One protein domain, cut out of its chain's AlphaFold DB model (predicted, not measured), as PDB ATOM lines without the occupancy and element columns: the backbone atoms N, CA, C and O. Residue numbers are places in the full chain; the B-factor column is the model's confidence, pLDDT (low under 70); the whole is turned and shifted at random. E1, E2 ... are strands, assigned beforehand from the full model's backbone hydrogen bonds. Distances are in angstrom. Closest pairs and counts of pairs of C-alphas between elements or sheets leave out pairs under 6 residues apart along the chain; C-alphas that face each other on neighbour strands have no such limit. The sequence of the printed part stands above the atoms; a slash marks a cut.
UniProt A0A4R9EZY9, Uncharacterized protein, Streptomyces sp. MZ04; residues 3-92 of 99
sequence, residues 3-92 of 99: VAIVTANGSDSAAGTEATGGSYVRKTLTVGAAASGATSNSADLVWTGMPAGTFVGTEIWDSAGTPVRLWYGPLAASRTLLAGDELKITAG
ATOM      1  N   VAL A   3      51.996  48.988  13.886       98.00
ATOM      2  CA  VAL A   3      50.977  47.931  13.822       98.00
ATOM      3  C   VAL A   3      49.603  48.545  14.032       98.00
ATOM      4  O   VAL A   3      49.377  49.221  15.043       98.00
ATOM      5  N   ALA A   4      48.709  48.287  13.085       98.19
ATOM      6  CA  ALA A   4      47.286  48.555  13.184       98.19
ATOM      7  C   ALA A   4      46.522  47.258  13.483       98.19
ATOM      8  O   ALA A   4      46.894  46.194  12.984       98.19
ATOM      9  N   ILE A   5      45.455  47.352  14.276       98.19
ATOM     10  CA  ILE A   5      44.478  46.272  14.461       98.19
ATOM     11  C   ILE A   5      43.256  46.601  13.604       98.19
ATOM     12  O   ILE A   5      42.794  47.743  13.604       98.19
ATOM     13  N   VAL A   6      42.725  45.607  12.891       98.62
ATOM     14  CA  VAL A   6      41.590  45.797  11.977       98.62
ATOM     15  C   VAL A   6      40.357  45.000  12.401       98.62
ATOM     16  O   VAL A   6      40.462  43.898  12.947       98.62
ATOM     17  N   THR A   7      39.178  45.557  12.134       98.50
ATOM     18  CA  THR A   7      37.865  44.905  12.303       98.50
ATOM     19  C   THR A   7      37.410  44.171  11.040       98.50
ATOM     20  O   THR A   7      36.580  43.270  11.117       98.50
ATOM     21  N   ALA A   8      38.008  44.492   9.891       98.25
ATOM     22  CA  ALA A   8      37.889  43.740   8.647       98.25
ATOM     23  C   ALA A   8      39.268  43.610   7.992       98.25
ATOM     24  O   ALA A   8      40.006  44.592   7.916       98.25
ATOM     25  N   ASN A   9      39.615  42.410   7.522       97.50
ATOM     26  CA  ASN A   9      40.886  42.175   6.839       97.50
ATOM     27  C   ASN A   9      40.938  42.915   5.499       97.50
ATOM     28  O   ASN A   9      39.933  43.015   4.797       97.50
ATOM     29  N   GLY A  10      42.127  43.400   5.148       95.50
ATOM     30  CA  GLY A  10      42.408  43.889   3.807       95.50
ATOM     31  C   GLY A  10      42.657  42.760   2.803       95.50
ATOM     32  O   GLY A  10      42.617  41.573   3.131       95.50
ATOM     33  N   SER A  11      42.953  43.162   1.574       95.94
ATOM     34  CA  SER A  11      43.382  42.321   0.452       95.94
ATOM     35  C   SER A  11      44.614  42.938  -0.209       95.94
ATOM     36  O   SER A  11      44.994  44.054   0.137       95.94
ATOM     37  N   ASP A  12      45.189  42.303  -1.226       93.19
ATOM     38  CA  ASP A  12      46.293  42.891  -2.000       93.19
ATOM     39  C   ASP A  12      45.934  44.248  -2.629       93.19
ATOM     40  O   ASP A  12      46.791  45.111  -2.798       93.19
ATOM     41  N   SER A  13      44.652  44.464  -2.937       94.62
ATOM     42  CA  SER A  13      44.156  45.679  -3.588       94.62
ATOM     43  C   SER A  13      43.696  46.778  -2.627       94.62
ATOM     44  O   SER A  13      43.580  47.928  -3.052       94.62
ATOM     45  N   ALA A  14      43.411  46.460  -1.359       95.50
ATOM     46  CA  ALA A  14      42.829  47.421  -0.423       95.50
ATOM     47  C   ALA A  14      43.223  47.178   1.041       95.50
ATOM     48  O   ALA A  14      43.349  46.039   1.502       95.50
ATOM     49  N   ALA A  15      43.369  48.277   1.788       97.25
ATOM     50  CA  ALA A  15      43.493  48.265   3.243       97.25
ATOM     51  C   ALA A  15      42.240  47.684   3.913       97.25
ATOM     52  O   ALA A  15      41.125  47.833   3.410       97.25
ATOM     53  N   GLY A  16      42.436  47.034   5.057       97.44
ATOM     54  CA  GLY A  16      41.355  46.624   5.938       97.44
ATOM     55  C   GLY A  16      40.684  47.813   6.624       97.44
ATOM     56  O   GLY A  16      41.065  48.974   6.461       97.44
ATOM     57  N   THR A  17      39.675  47.523   7.439       98.38
ATOM     58  CA  THR A  17      39.033  48.541   8.277       98.38
ATOM     59  C   THR A  17      39.782  48.648   9.596       98.38
ATOM     60  O   THR A  17      39.644  47.790  10.465       98.38
ATOM     61  N   GLU A  18      40.598  49.689   9.743       98.12
ATOM     62  CA  GLU A  18      41.318  49.955  10.988       98.12
ATOM     63  C   GLU A  18      40.357  50.260  12.149       98.12
ATOM     64  O   GLU A  18      39.335  50.931  11.983       98.12
ATOM     65  N   ALA A  19      40.696  49.752  13.336       98.12
ATOM     66  CA  ALA A  19      39.984  50.051  14.567       98.12
ATOM     67  C   ALA A  19      39.940  51.564  14.840       98.12
ATOM     68  O   ALA A  19      40.906  52.288  14.607       98.12
ATOM     69  N   THR A  20      38.825  52.050  15.382       97.81
ATOM     70  CA  THR A  20      38.674  53.451  15.795       97.81
ATOM     71  C   THR A  20      37.902  53.544  17.108       97.81
ATOM     72  O   THR A  20      37.117  52.657  17.442       97.81
ATOM     73  N   GLY A  21      38.124  54.623  17.862       96.88
ATOM     74  CA  GLY A  21      37.488  54.852  19.161       96.88
ATOM     75  C   GLY A  21      38.244  54.248  20.348       96.88
ATOM     76  O   GLY A  21      39.311  53.646  20.207       96.88
ATOM     77  N   GLY A  22      37.696  54.452  21.549       96.00
ATOM     78  CA  GLY A  22      38.381  54.114  22.798       96.00
ATOM     79  C   GLY A  22      39.736  54.821  22.909       96.00
ATOM     80  O   GLY A  22      39.880  55.974  22.508       96.00
ATOM     81  N   SER A  23      40.735  54.109  23.427       97.31
ATOM     82  CA  SER A  23      42.138  54.554  23.488       97.31
ATOM     83  C   SER A  23      43.000  53.967  22.361       97.31
ATOM     84  O   SER A  23      44.230  53.949  22.457       97.31
ATOM     85  N   TYR A  24      42.376  53.444  21.299       98.31
ATOM     86  CA  TYR A  24      43.109  52.798  20.216       98.31
ATOM     87  C   TYR A  24      44.016  53.795  19.482       98.31
ATOM     88  O   TYR A  24      43.580  54.830  18.981       98.31
ATOM     89  N   VAL A  25      45.291  53.424  19.376       98.06
ATOM     90  CA  VAL A  25      46.301  54.054  18.523       98.06
ATOM     91  C   VAL A  25      47.215  52.965  17.970       98.06
ATOM     92  O   VAL A  25      47.467  51.965  18.649       98.06
ATOM     93  N   ARG A  26      47.771  53.154  16.769       97.88
ATOM     94  CA  ARG A  26      48.764  52.213  16.224       97.88
ATOM     95  C   ARG A  26      49.972  52.082  17.156       97.88
ATOM     96  O   ARG A  26      50.514  53.085  17.633       97.88
ATOM     97  N   LYS A  27      50.459  50.858  17.370       98.12
ATOM     98  CA  LYS A  27      51.644  50.608  18.215       98.12
ATOM     99  C   LYS A  27      52.915  50.662  17.388       98.12
ATOM    100  O   LYS A  27      52.924  50.276  16.224       98.12
ATOM    101  N   THR A  28      53.994  51.175  17.973       97.69
ATOM    102  CA  THR A  28      55.320  51.110  17.343       97.69
ATOM    103  C   THR A  28      55.751  49.656  17.246       97.69
ATOM    104  O   THR A  28      55.750  48.952  18.249       97.69
ATOM    105  N   LEU A  29      56.114  49.227  16.039       97.56
ATOM    106  CA  LEU A  29      56.658  47.899  15.804       97.56
ATOM    107  C   LEU A  29      58.183  47.954  15.869       97.56
ATOM    108  O   LEU A  29      58.811  48.647  15.067       97.56
ATOM    109  N   THR A  30      58.755  47.182  16.784       96.31
ATOM    110  CA  THR A  30      60.152  46.744  16.734       96.31
ATOM    111  C   THR A  30      60.171  45.265  16.377       96.31
ATOM    112  O   THR A  30      59.314  44.511  16.838       96.31
ATOM    113  N   VAL A  31      61.130  44.849  15.554       96.06
ATOM    114  CA  VAL A  31      61.259  43.455  15.116       96.06
ATOM    115  C   VAL A  31      62.572  42.849  15.580       96.06
ATOM    116  O   VAL A  31      63.541  43.569  15.833       96.06
ATOM    117  N   GLY A  32      62.589  41.527  15.712       94.50
ATOM    118  CA  GLY A  32      63.825  40.771  15.886       94.50
ATOM    119  C   GLY A  32      64.651  40.712  14.598       94.50
ATOM    120  O   GLY A  32      64.226  41.169  13.532       94.50
ATOM    121  N   ALA A  33      65.836  40.108  14.693       94.00
ATOM    122  CA  ALA A  33      66.619  39.767  13.513       94.00
ATOM    123  C   ALA A  33      65.807  38.828  12.607       94.00
ATOM    124  O   ALA A  33      65.220  37.855  13.082       94.00
ATOM    125  N   ALA A  34      65.765  39.135  11.312       93.38
ATOM    126  CA  ALA A  34      65.096  38.278  10.349       93.38
ATOM    127  C   ALA A  34      65.935  37.021  10.072       93.38
ATOM    128  O   ALA A  34      67.159  37.097   9.956       93.38
ATOM    129  N   ALA A  35      65.267  35.880   9.920       93.62
ATOM    130  CA  ALA A  35      65.873  34.614   9.523       93.62
ATOM    131  C   ALA A  35      64.974  33.934   8.486       93.62
ATOM    132  O   ALA A  35      63.753  33.930   8.627       93.62
ATOM    133  N   SER A  36      65.575  33.390   7.424       91.88
ATOM    134  CA  SER A  36      64.853  32.706   6.339       91.88
ATOM    135  C   SER A  36      63.687  33.520   5.753       91.88
ATOM    136  O   SER A  36      62.634  32.977   5.442       91.88
ATOM    137  N   GLY A  37      63.860  34.842   5.638       92.25
ATOM    138  CA  GLY A  37      62.845  35.746   5.088       92.25
ATOM    139  C   GLY A  37      61.679  36.072   6.026       92.25
ATOM    140  O   GLY A  37      60.765  36.768   5.593       92.25
ATOM    141  N   ALA A  38      61.708  35.624   7.284       94.25
ATOM    142  CA  ALA A  38      60.683  35.892   8.288       94.25
ATOM    143  C   ALA A  38      61.232  36.694   9.475       94.25
ATOM    144  O   ALA A  38      62.408  36.590   9.833       94.25
ATOM    145  N   THR A  39      60.367  37.478  10.114       96.56
ATOM    146  CA  THR A  39      60.647  38.121  11.404       96.56
ATOM    147  C   THR A  39      59.381  38.205  12.257       96.56
ATOM    148  O   THR A  39      58.292  37.816  11.827       96.56
ATOM    149  N   SER A  40      59.532  38.684  13.489       97.25
ATOM    150  CA  SER A  40      58.432  38.900  14.419       97.25
ATOM    151  C   SER A  40      58.641  40.118  15.310       97.25
ATOM    152  O   SER A  40      59.747  40.659  15.400       97.25
ATOM    153  N   ASN A  41      57.570  40.562  15.973       97.75
ATOM    154  CA  ASN A  41      57.638  41.642  16.953       97.75
ATOM    155  C   ASN A  41      58.552  41.269  18.134       97.75
ATOM    156  O   ASN A  41      58.353  40.248  18.786       97.75
ATOM    157  N   SER A  42      59.532  42.116  18.453       97.75
ATOM    158  CA  SER A  42      60.507  41.854  19.526       97.75
ATOM    159  C   SER A  42      60.037  42.261  20.925       97.75
ATOM    160  O   SER A  42      60.703  41.952  21.908       97.75
ATOM    161  N   ALA A  43      58.899  42.946  21.024       97.69
ATOM    162  CA  ALA A  43      58.289  43.371  22.276       97.69
ATOM    163  C   ALA A  43      56.769  43.180  22.229       97.69
ATOM    164  O   ALA A  43      56.171  43.095  21.149       97.69
ATOM    165  N   ASP A  44      56.151  43.137  23.407       98.19
ATOM    166  CA  ASP A  44      54.701  43.089  23.541       98.19
ATOM    167  C   ASP A  44      54.053  44.343  22.937       98.19
ATOM    168  O   ASP A  44      54.450  45.477  23.213       98.19
ATOM    169  N   LEU A  45      53.004  44.135  22.145       98.31
ATOM    170  CA  LEU A  45      52.146  45.197  21.635       98.31
ATOM    171  C   LEU A  45      50.854  45.173  22.447       98.31
ATOM    172  O   LEU A  45      50.062  44.237  22.333       98.31
ATOM    173  N   VAL A  46      50.666  46.186  23.291       98.19
ATOM    174  CA  VAL A  46      49.553  46.250  24.247       98.19
ATOM    175  C   VAL A  46      48.674  47.453  23.948       98.19
ATOM    176  O   VAL A  46      49.154  48.592  23.948       98.19
ATOM    177  N   TRP A  47      47.387  47.214  23.730       98.38
ATOM    178  CA  TRP A  47      46.341  48.224  23.631       98.38
ATOM    179  C   TRP A  47      45.382  48.076  24.804       98.38
ATOM    180  O   TRP A  47      44.653  47.095  24.882       98.38
ATOM    181  N   THR A  48      45.365  49.061  25.691       97.88
ATOM    182  CA  THR A  48      44.401  49.157  26.788       97.88
ATOM    183  C   THR A  48      43.242  50.066  26.388       97.88
ATOM    184  O   THR A  48      43.400  50.916  25.509       97.88
ATOM    185  N   GLY A  49      42.076  49.910  27.023       97.69
ATOM    186  CA  GLY A  49      40.941  50.801  26.782       97.69
ATOM    187  C   GLY A  49      40.374  50.685  25.366       97.69
ATOM    188  O   GLY A  49      40.021  51.700  24.758       97.69
ATOM    189  N   MET A  50      40.347  49.471  24.813       98.19
ATOM    190  CA  MET A  50      39.881  49.222  23.451       98.19
ATOM    191  C   MET A  50      38.387  49.548  23.291       98.19
ATOM    192  O   MET A  50      37.620  49.454  24.256       98.19
ATOM    193  N   PRO A  51      37.945  49.933  22.083       98.06
ATOM    194  CA  PRO A  51      36.524  50.015  21.775       98.06
ATOM    195  C   PRO A  51      35.905  48.611  21.734       98.06
ATOM    196  O   PRO A  51      36.584  47.628  21.426       98.06
ATOM    197  N   ALA A  52      34.600  48.525  22.004       98.25
ATOM    198  CA  ALA A  52      33.867  47.279  21.815       98.25
ATOM    199  C   ALA A  52      33.840  46.904  20.325       98.25
ATOM    200  O   ALA A  52      33.568  47.753  19.473       98.25
ATOM    201  N   GLY A  53      34.102  45.640  20.009       97.81
ATOM    202  CA  GLY A  53      34.121  45.177  18.625       97.81
ATOM    203  C   GLY A  53      34.823  43.841  18.441       97.81
ATOM    204  O   GLY A  53      35.402  43.287  19.374       97.81
ATOM    205  N   THR A  54      34.770  43.334  17.210       98.56
ATOM    206  CA  THR A  54      35.483  42.123  16.796       98.56
ATOM    207  C   THR A  54      36.668  42.512  15.927       98.56
ATOM    208  O   THR A  54      36.502  43.113  14.867       98.56
ATOM    209  N   PHE A  55      37.863  42.146  16.375       98.44
ATOM    210  CA  PHE A  55      39.125  42.395  15.695       98.44
ATOM    211  C   PHE A  55      39.607  41.107  15.044       98.44
ATOM    212  O   PHE A  55      39.654  40.058  15.690       98.44
ATOM    213  N   VAL A  56      39.936  41.179  13.759       98.50
ATOM    214  CA  VAL A  56      40.105  39.996  12.898       98.50
ATOM    215  C   VAL A  56      41.503  39.873  12.308       98.50
ATOM    216  O   VAL A  56      41.854  38.816  11.789       98.50
ATOM    217  N   GLY A  57      42.309  40.931  12.384       97.81
ATOM    218  CA  GLY A  57      43.611  40.969  11.736       97.81
ATOM    219  C   GLY A  57      44.493  42.113  12.188       97.81
ATOM    220  O   GLY A  57      44.124  42.937  13.033       97.81
ATOM    221  N   THR A  58      45.664  42.161  11.567       97.88
ATOM    222  CA  THR A  58      46.645  43.223  11.754       97.88
ATOM    223  C   THR A  58      47.202  43.689  10.421       97.88
ATOM    224  O   THR A  58      47.274  42.929   9.455       97.88
ATOM    225  N   GLU A  59      47.630  44.942  10.390       98.00
ATOM    226  CA  GLU A  59      48.360  45.513   9.266       98.00
ATOM    227  C   GLU A  59      49.622  46.212   9.756       98.00
ATOM    228  O   GLU A  59      49.646  46.808  10.838       98.00
ATOM    229  N   ILE A  60      50.670  46.166   8.940       97.12
ATOM    230  CA  ILE A  60      51.928  46.859   9.198       97.12
ATOM    231  C   ILE A  60      52.046  48.014   8.223       97.12
ATOM    232  O   ILE A  60      51.962  47.844   7.010       97.12
ATOM    233  N   TRP A  61      52.293  49.188   8.779       97.50
ATOM    234  CA  TRP A  61      52.462  50.428   8.045       97.50
ATOM    235  C   TRP A  61      53.866  50.980   8.278       97.50
ATOM    236  O   TRP A  61      54.480  50.753   9.334       97.50
ATOM    237  N   ASP A  62      54.387  51.725   7.309       95.69
ATOM    238  CA  ASP A  62      55.593  52.520   7.523       95.69
ATOM    239  C   ASP A  62      55.332  53.674   8.527       95.69
ATOM    240  O   ASP A  62      54.393  53.659   9.330       95.69
ATOM    241  N   SER A  63      56.243  54.639   8.610       93.12
ATOM    242  CA  SER A  63      56.077  55.813   9.481       93.12
ATOM    243  C   SER A  63      56.298  57.124   8.724       93.12
ATOM    244  O   SER A  63      56.688  58.118   9.329       93.12
ATOM    245  N   ALA A  64      56.080  57.106   7.406       91.62
ATOM    246  CA  ALA A  64      56.173  58.279   6.549       91.62
ATOM    247  C   ALA A  64      54.990  59.236   6.778       91.62
ATOM    248  O   ALA A  64      53.978  58.869   7.375       91.62
ATOM    249  N   GLY A  65      55.106  60.474   6.283       91.44
ATOM    250  CA  GLY A  65      54.025  61.468   6.373       91.44
ATOM    251  C   GLY A  65      52.739  61.037   5.654       91.44
ATOM    252  O   GLY A  65      51.648  61.351   6.118       91.44
ATOM    253  N   THR A  66      52.879  60.252   4.583       93.38
ATOM    254  CA  THR A  66      51.785  59.543   3.905       93.38
ATOM    255  C   THR A  66      52.069  58.047   4.010       93.38
ATOM    256  O   THR A  66      52.825  57.529   3.185       93.38
ATOM    257  N   PRO A  67      51.553  57.357   5.043       94.38
ATOM    258  CA  PRO A  67      51.962  55.990   5.310       94.38
ATOM    259  C   PRO A  67      51.543  55.011   4.218       94.38
ATOM    260  O   PRO A  67      50.389  55.023   3.784       94.38
ATOM    261  N   VAL A  68      52.441  54.098   3.848       95.38
ATOM    262  CA  VAL A  68      52.135  52.958   2.975       95.38
ATOM    263  C   VAL A  68      51.981  51.686   3.811       95.38
ATOM    264  O   VAL A  68      52.725  51.453   4.771       95.38
ATOM    265  N   ARG A  69      50.993  50.853   3.458       95.81
ATOM    266  CA  ARG A  69      50.811  49.528   4.058       95.81
ATOM    267  C   ARG A  69      51.836  48.568   3.467       95.81
ATOM    268  O   ARG A  69      51.873  48.370   2.259       95.81
ATOM    269  N   LEU A  70      52.642  47.965   4.331       94.88
ATOM    270  CA  LEU A  70      53.732  47.064   3.967       94.88
ATOM    271  C   LEU A  70      53.337  45.591   4.071       94.88
ATOM    272  O   LEU A  70      53.918  44.754   3.393       94.88
ATOM    273  N   TRP A  71      52.379  45.271   4.942       96.19
ATOM    274  CA  TRP A  71      51.928  43.901   5.166       96.19
ATOM    275  C   TRP A  71      50.533  43.881   5.791       96.19
ATOM    276  O   TRP A  71      50.146  44.825   6.486       96.19
ATOM    277  N   TYR A  72      49.796  42.796   5.582       96.50
ATOM    278  CA  TYR A  72      48.534  42.518   6.256       96.50
ATOM    279  C   TYR A  72      48.388  41.017   6.509       96.50
ATOM    280  O   TYR A  72      48.924  40.196   5.764       96.50
ATOM    281  N   GLY A  73      47.626  40.655   7.536       95.81
ATOM    282  CA  GLY A  73      47.286  39.261   7.781       95.81
ATOM    283  C   GLY A  73      46.250  39.074   8.886       95.81
ATOM    284  O   GLY A  73      46.131  39.921   9.783       95.81
ATOM    285  N   PRO A  74      45.481  37.973   8.825       96.81
ATOM    286  CA  PRO A  74      44.469  37.666   9.822       96.81
ATOM    287  C   PRO A  74      45.106  37.280  11.162       96.81
ATOM    288  O   PRO A  74      46.212  36.740  11.220       96.81
ATOM    289  N   LEU A  75      44.374  37.506  12.251       96.12
ATOM    290  CA  LEU A  75      44.671  36.862  13.525       96.12
ATOM    291  C   LEU A  75      44.347  35.368  13.410       96.12
ATOM    292  O   LEU A  75      43.382  34.990  12.750       96.12
ATOM    293  N   ALA A  76      45.105  34.524  14.114       94.56
ATOM    294  CA  ALA A  76      44.813  33.088  14.183       94.56
ATOM    295  C   ALA A  76      43.398  32.806  14.728       94.56
ATOM    296  O   ALA A  76      42.744  31.856  14.308       94.56
ATOM    297  N   ALA A  77      42.920  33.660  15.637       95.31
ATOM    298  CA  ALA A  77      41.537  33.700  16.084       95.31
ATOM    299  C   ALA A  77      41.090  35.159  16.247       95.31
ATOM    300  O   ALA A  77      41.788  35.959  16.880       95.31
ATOM    301  N   SER A  78      39.920  35.496  15.701       97.38
ATOM    302  CA  SER A  78      39.302  36.805  15.914       97.38
ATOM    303  C   SER A  78      39.019  37.030  17.397       97.38
ATOM    304  O   SER A  78      38.632  36.111  18.119       97.38
ATOM    305  N   ARG A  79      39.186  38.270  17.858       97.31
ATOM    306  CA  ARG A  79      38.960  38.653  19.253       97.31
ATOM    307  C   ARG A  79      37.796  39.620  19.352       97.31
ATOM    308  O   ARG A  79      37.875  40.721  18.819       97.31
ATOM    309  N   THR A  80      36.746  39.226  20.061       98.31
ATOM    310  CA  THR A  80      35.661  40.130  20.449       98.31
ATOM    311  C   THR A  80      35.969  40.716  21.817       98.31
ATOM    312  O   THR A  80      36.244  39.968  22.754       98.31
ATOM    313  N   LEU A  81      35.947  42.041  21.909       98.25
ATOM    314  CA  LEU A  81      36.220  42.799  23.124       98.25
ATOM    315  C   LEU A  81      35.008  43.648  23.501       98.25
ATOM    316  O   LEU A  81      34.261  44.111  22.630       98.25
ATOM    317  N   LEU A  82      34.847  43.881  24.797       98.38
ATOM    318  CA  LEU A  82      33.985  44.919  25.344       98.38
ATOM    319  C   LEU A  82      34.759  46.239  25.465       98.38
ATOM    320  O   LEU A  82      35.987  46.289  25.386       98.38
ATOM    321  N   ALA A  83      34.027  47.341  25.638       98.06
ATOM    322  CA  ALA A  83      34.645  48.650  25.802       98.06
ATOM    323  C   ALA A  83      35.467  48.689  27.099       98.06
ATOM    324  O   ALA A  83      34.940  48.410  28.175       98.06
ATOM    325  N   GLY A  84      36.738  49.075  26.994       97.62
ATOM    326  CA  GLY A  84      37.671  49.121  28.121       97.62
ATOM    327  C   GLY A  84      38.654  47.949  28.177       97.62
ATOM    328  O   GLY A  84      39.678  48.070  28.849       97.62
ATOM    329  N   ASP A  85      38.393  46.866  27.440       98.50
ATOM    330  CA  ASP A  85      39.238  45.670  27.445       98.50
ATOM    331  C   ASP A  85      40.650  45.931  26.896       98.50
ATOM    332  O   ASP A  85      40.927  46.918  26.201       98.50
ATOM    333  N   GLU A  86      41.551  44.994  27.193       97.88
ATOM    334  CA  GLU A  86      42.903  44.957  26.647       97.88
ATOM    335  C   GLU A  86      43.012  43.985  25.463       97.88
ATOM    336  O   GLU A  86      42.578  42.829  25.521       97.88
ATOM    337  N   LEU A  87      43.687  44.434  24.404       97.62
ATOM    338  CA  LEU A  87      44.239  43.572  23.365       97.62
ATOM    339  C   LEU A  87      45.758  43.539  23.502       97.62
ATOM    340  O   LEU A  87      46.416  44.577  23.519       97.62
ATOM    341  N   LYS A  88      46.322  42.334  23.530       97.69
ATOM    342  CA  LYS A  88      47.765  42.117  23.577       97.69
ATOM    343  C   LYS A  88      48.201  41.137  22.498       97.69
ATOM    344  O   LYS A  88      47.612  40.065  22.365       97.69
ATOM    345  N   ILE A  89      49.261  41.500  21.784       97.50
ATOM    346  CA  ILE A  89      50.066  40.592  20.965       97.50
ATOM    347  C   ILE A  89      51.408  40.450  21.677       97.50
ATOM    348  O   ILE A  89      52.134  41.432  21.838       97.50
ATOM    349  N   THR A  90      51.718  39.247  22.149       97.81
ATOM    350  CA  THR A  90      52.976  38.984  22.855       97.81
ATOM    351  C   THR A  90      54.165  39.069  21.904       97.81
ATOM    352  O   THR A  90      54.016  38.845  20.700       97.81
ATOM    353  N   ALA A  91      55.352  39.373  22.425       97.62
ATOM    354  CA  ALA A  91      56.601  39.246  21.676       97.62
ATOM    355  C   ALA A  91      56.671  37.885  20.953       97.62
ATOM    356  O   ALA A  91      56.310  36.851  21.519       97.62
ATOM    357  N   GLY A  92      57.081  37.898  19.687       96.62
ATOM    358  CA  GLY A  92      57.189  36.715  18.833       96.62
ATOM    359  C   GLY A  92      55.884  36.212  18.205       96.62
ATOM    360  O   GLY A  92      55.949  35.356  17.330       96.62
TER     361      GLY A  92
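AT A GLANCE: This is residues 3 to 92 of the 99 residues of an uncharacterized protein of Streptomyces sp. MZ04 (UniProt A0A4R9EZY9). A strongly twisted sheet of three antiparallel strands, order E1, E4, E5, makes the core, and the short antiparallel pair E3 and E6 lies over one face of it. E4 and E5 form a long hairpin whose two strands both bend, while the long link of residues 9 to 37 leads away from E1 to E2, a short strand at one end of the longest axis. The printed part has 90 residues with six named strands, E1 to E6 in order, and no named helix; 37 residues are in named elements, under half, and the class is all strand. It is compact, with a radius of gyration of the C-alphas of 13.0 A, and rounded, spanning 38 by 29 by 27 A.

HOW THE PARTS SIT: E1, residues 3 to 8, is an edge strand and the antiparallel neighbour of E4, residues 53 to 61, at 138 degrees between directions. N 4 and O 59 are within hydrogen-bond range at 2.8 A, and N 56 and O 6 at 2.9 A. Residues 6 to 8 of E1 also pair antiparallel with residues 17 to 18. E2, residues 38 to 40, pairs with no named strand. E3, residues 45 to 47, is the antiparallel neighbour of E6, residues 87 to 89, at 177 degrees, with N 47 and O 87 at 2.8 A. E1 and E3 are only just apart, their closest C-alphas 8.4 A from each other. E4, the inner strand, forms a hairpin with E5, residues 69 to 81, the other edge strand, at 160 degrees. N 55 and O 79 are 2.8 A apart, and N 60 and O 71 2.8 A. E4 bends by 68 degrees at residue 56, and E5 by 86 degrees at residue 77. E6 is apart from E4, and only just apart from E5 at 8.1 A.

IN THESE COORDINATES: E1 begins with C-alpha 3 at (50.977, 47.931, 13.822) and is 14.7 A long from first to last C-alpha. E2 measures 7.2 A, E3 6.8 A and E6 7.0 A. E4 is 21.8 A long and begins with C-alpha 53 at (34.121, 45.177, 18.625). E5, the longest strand, measures 24.9 A. E6 ends with C-alpha 89 at (50.066, 40.592, 20.965).

THE WHOLE: The C-alphas farthest apart, those of Ser 36 and Ala 83, are 39.3 A from each other. The printed part has no cut. The link from E1 to E2 is long, with 29 residues. The mean pLDDT of the printed part is 96.8, and no printed residue is under 70.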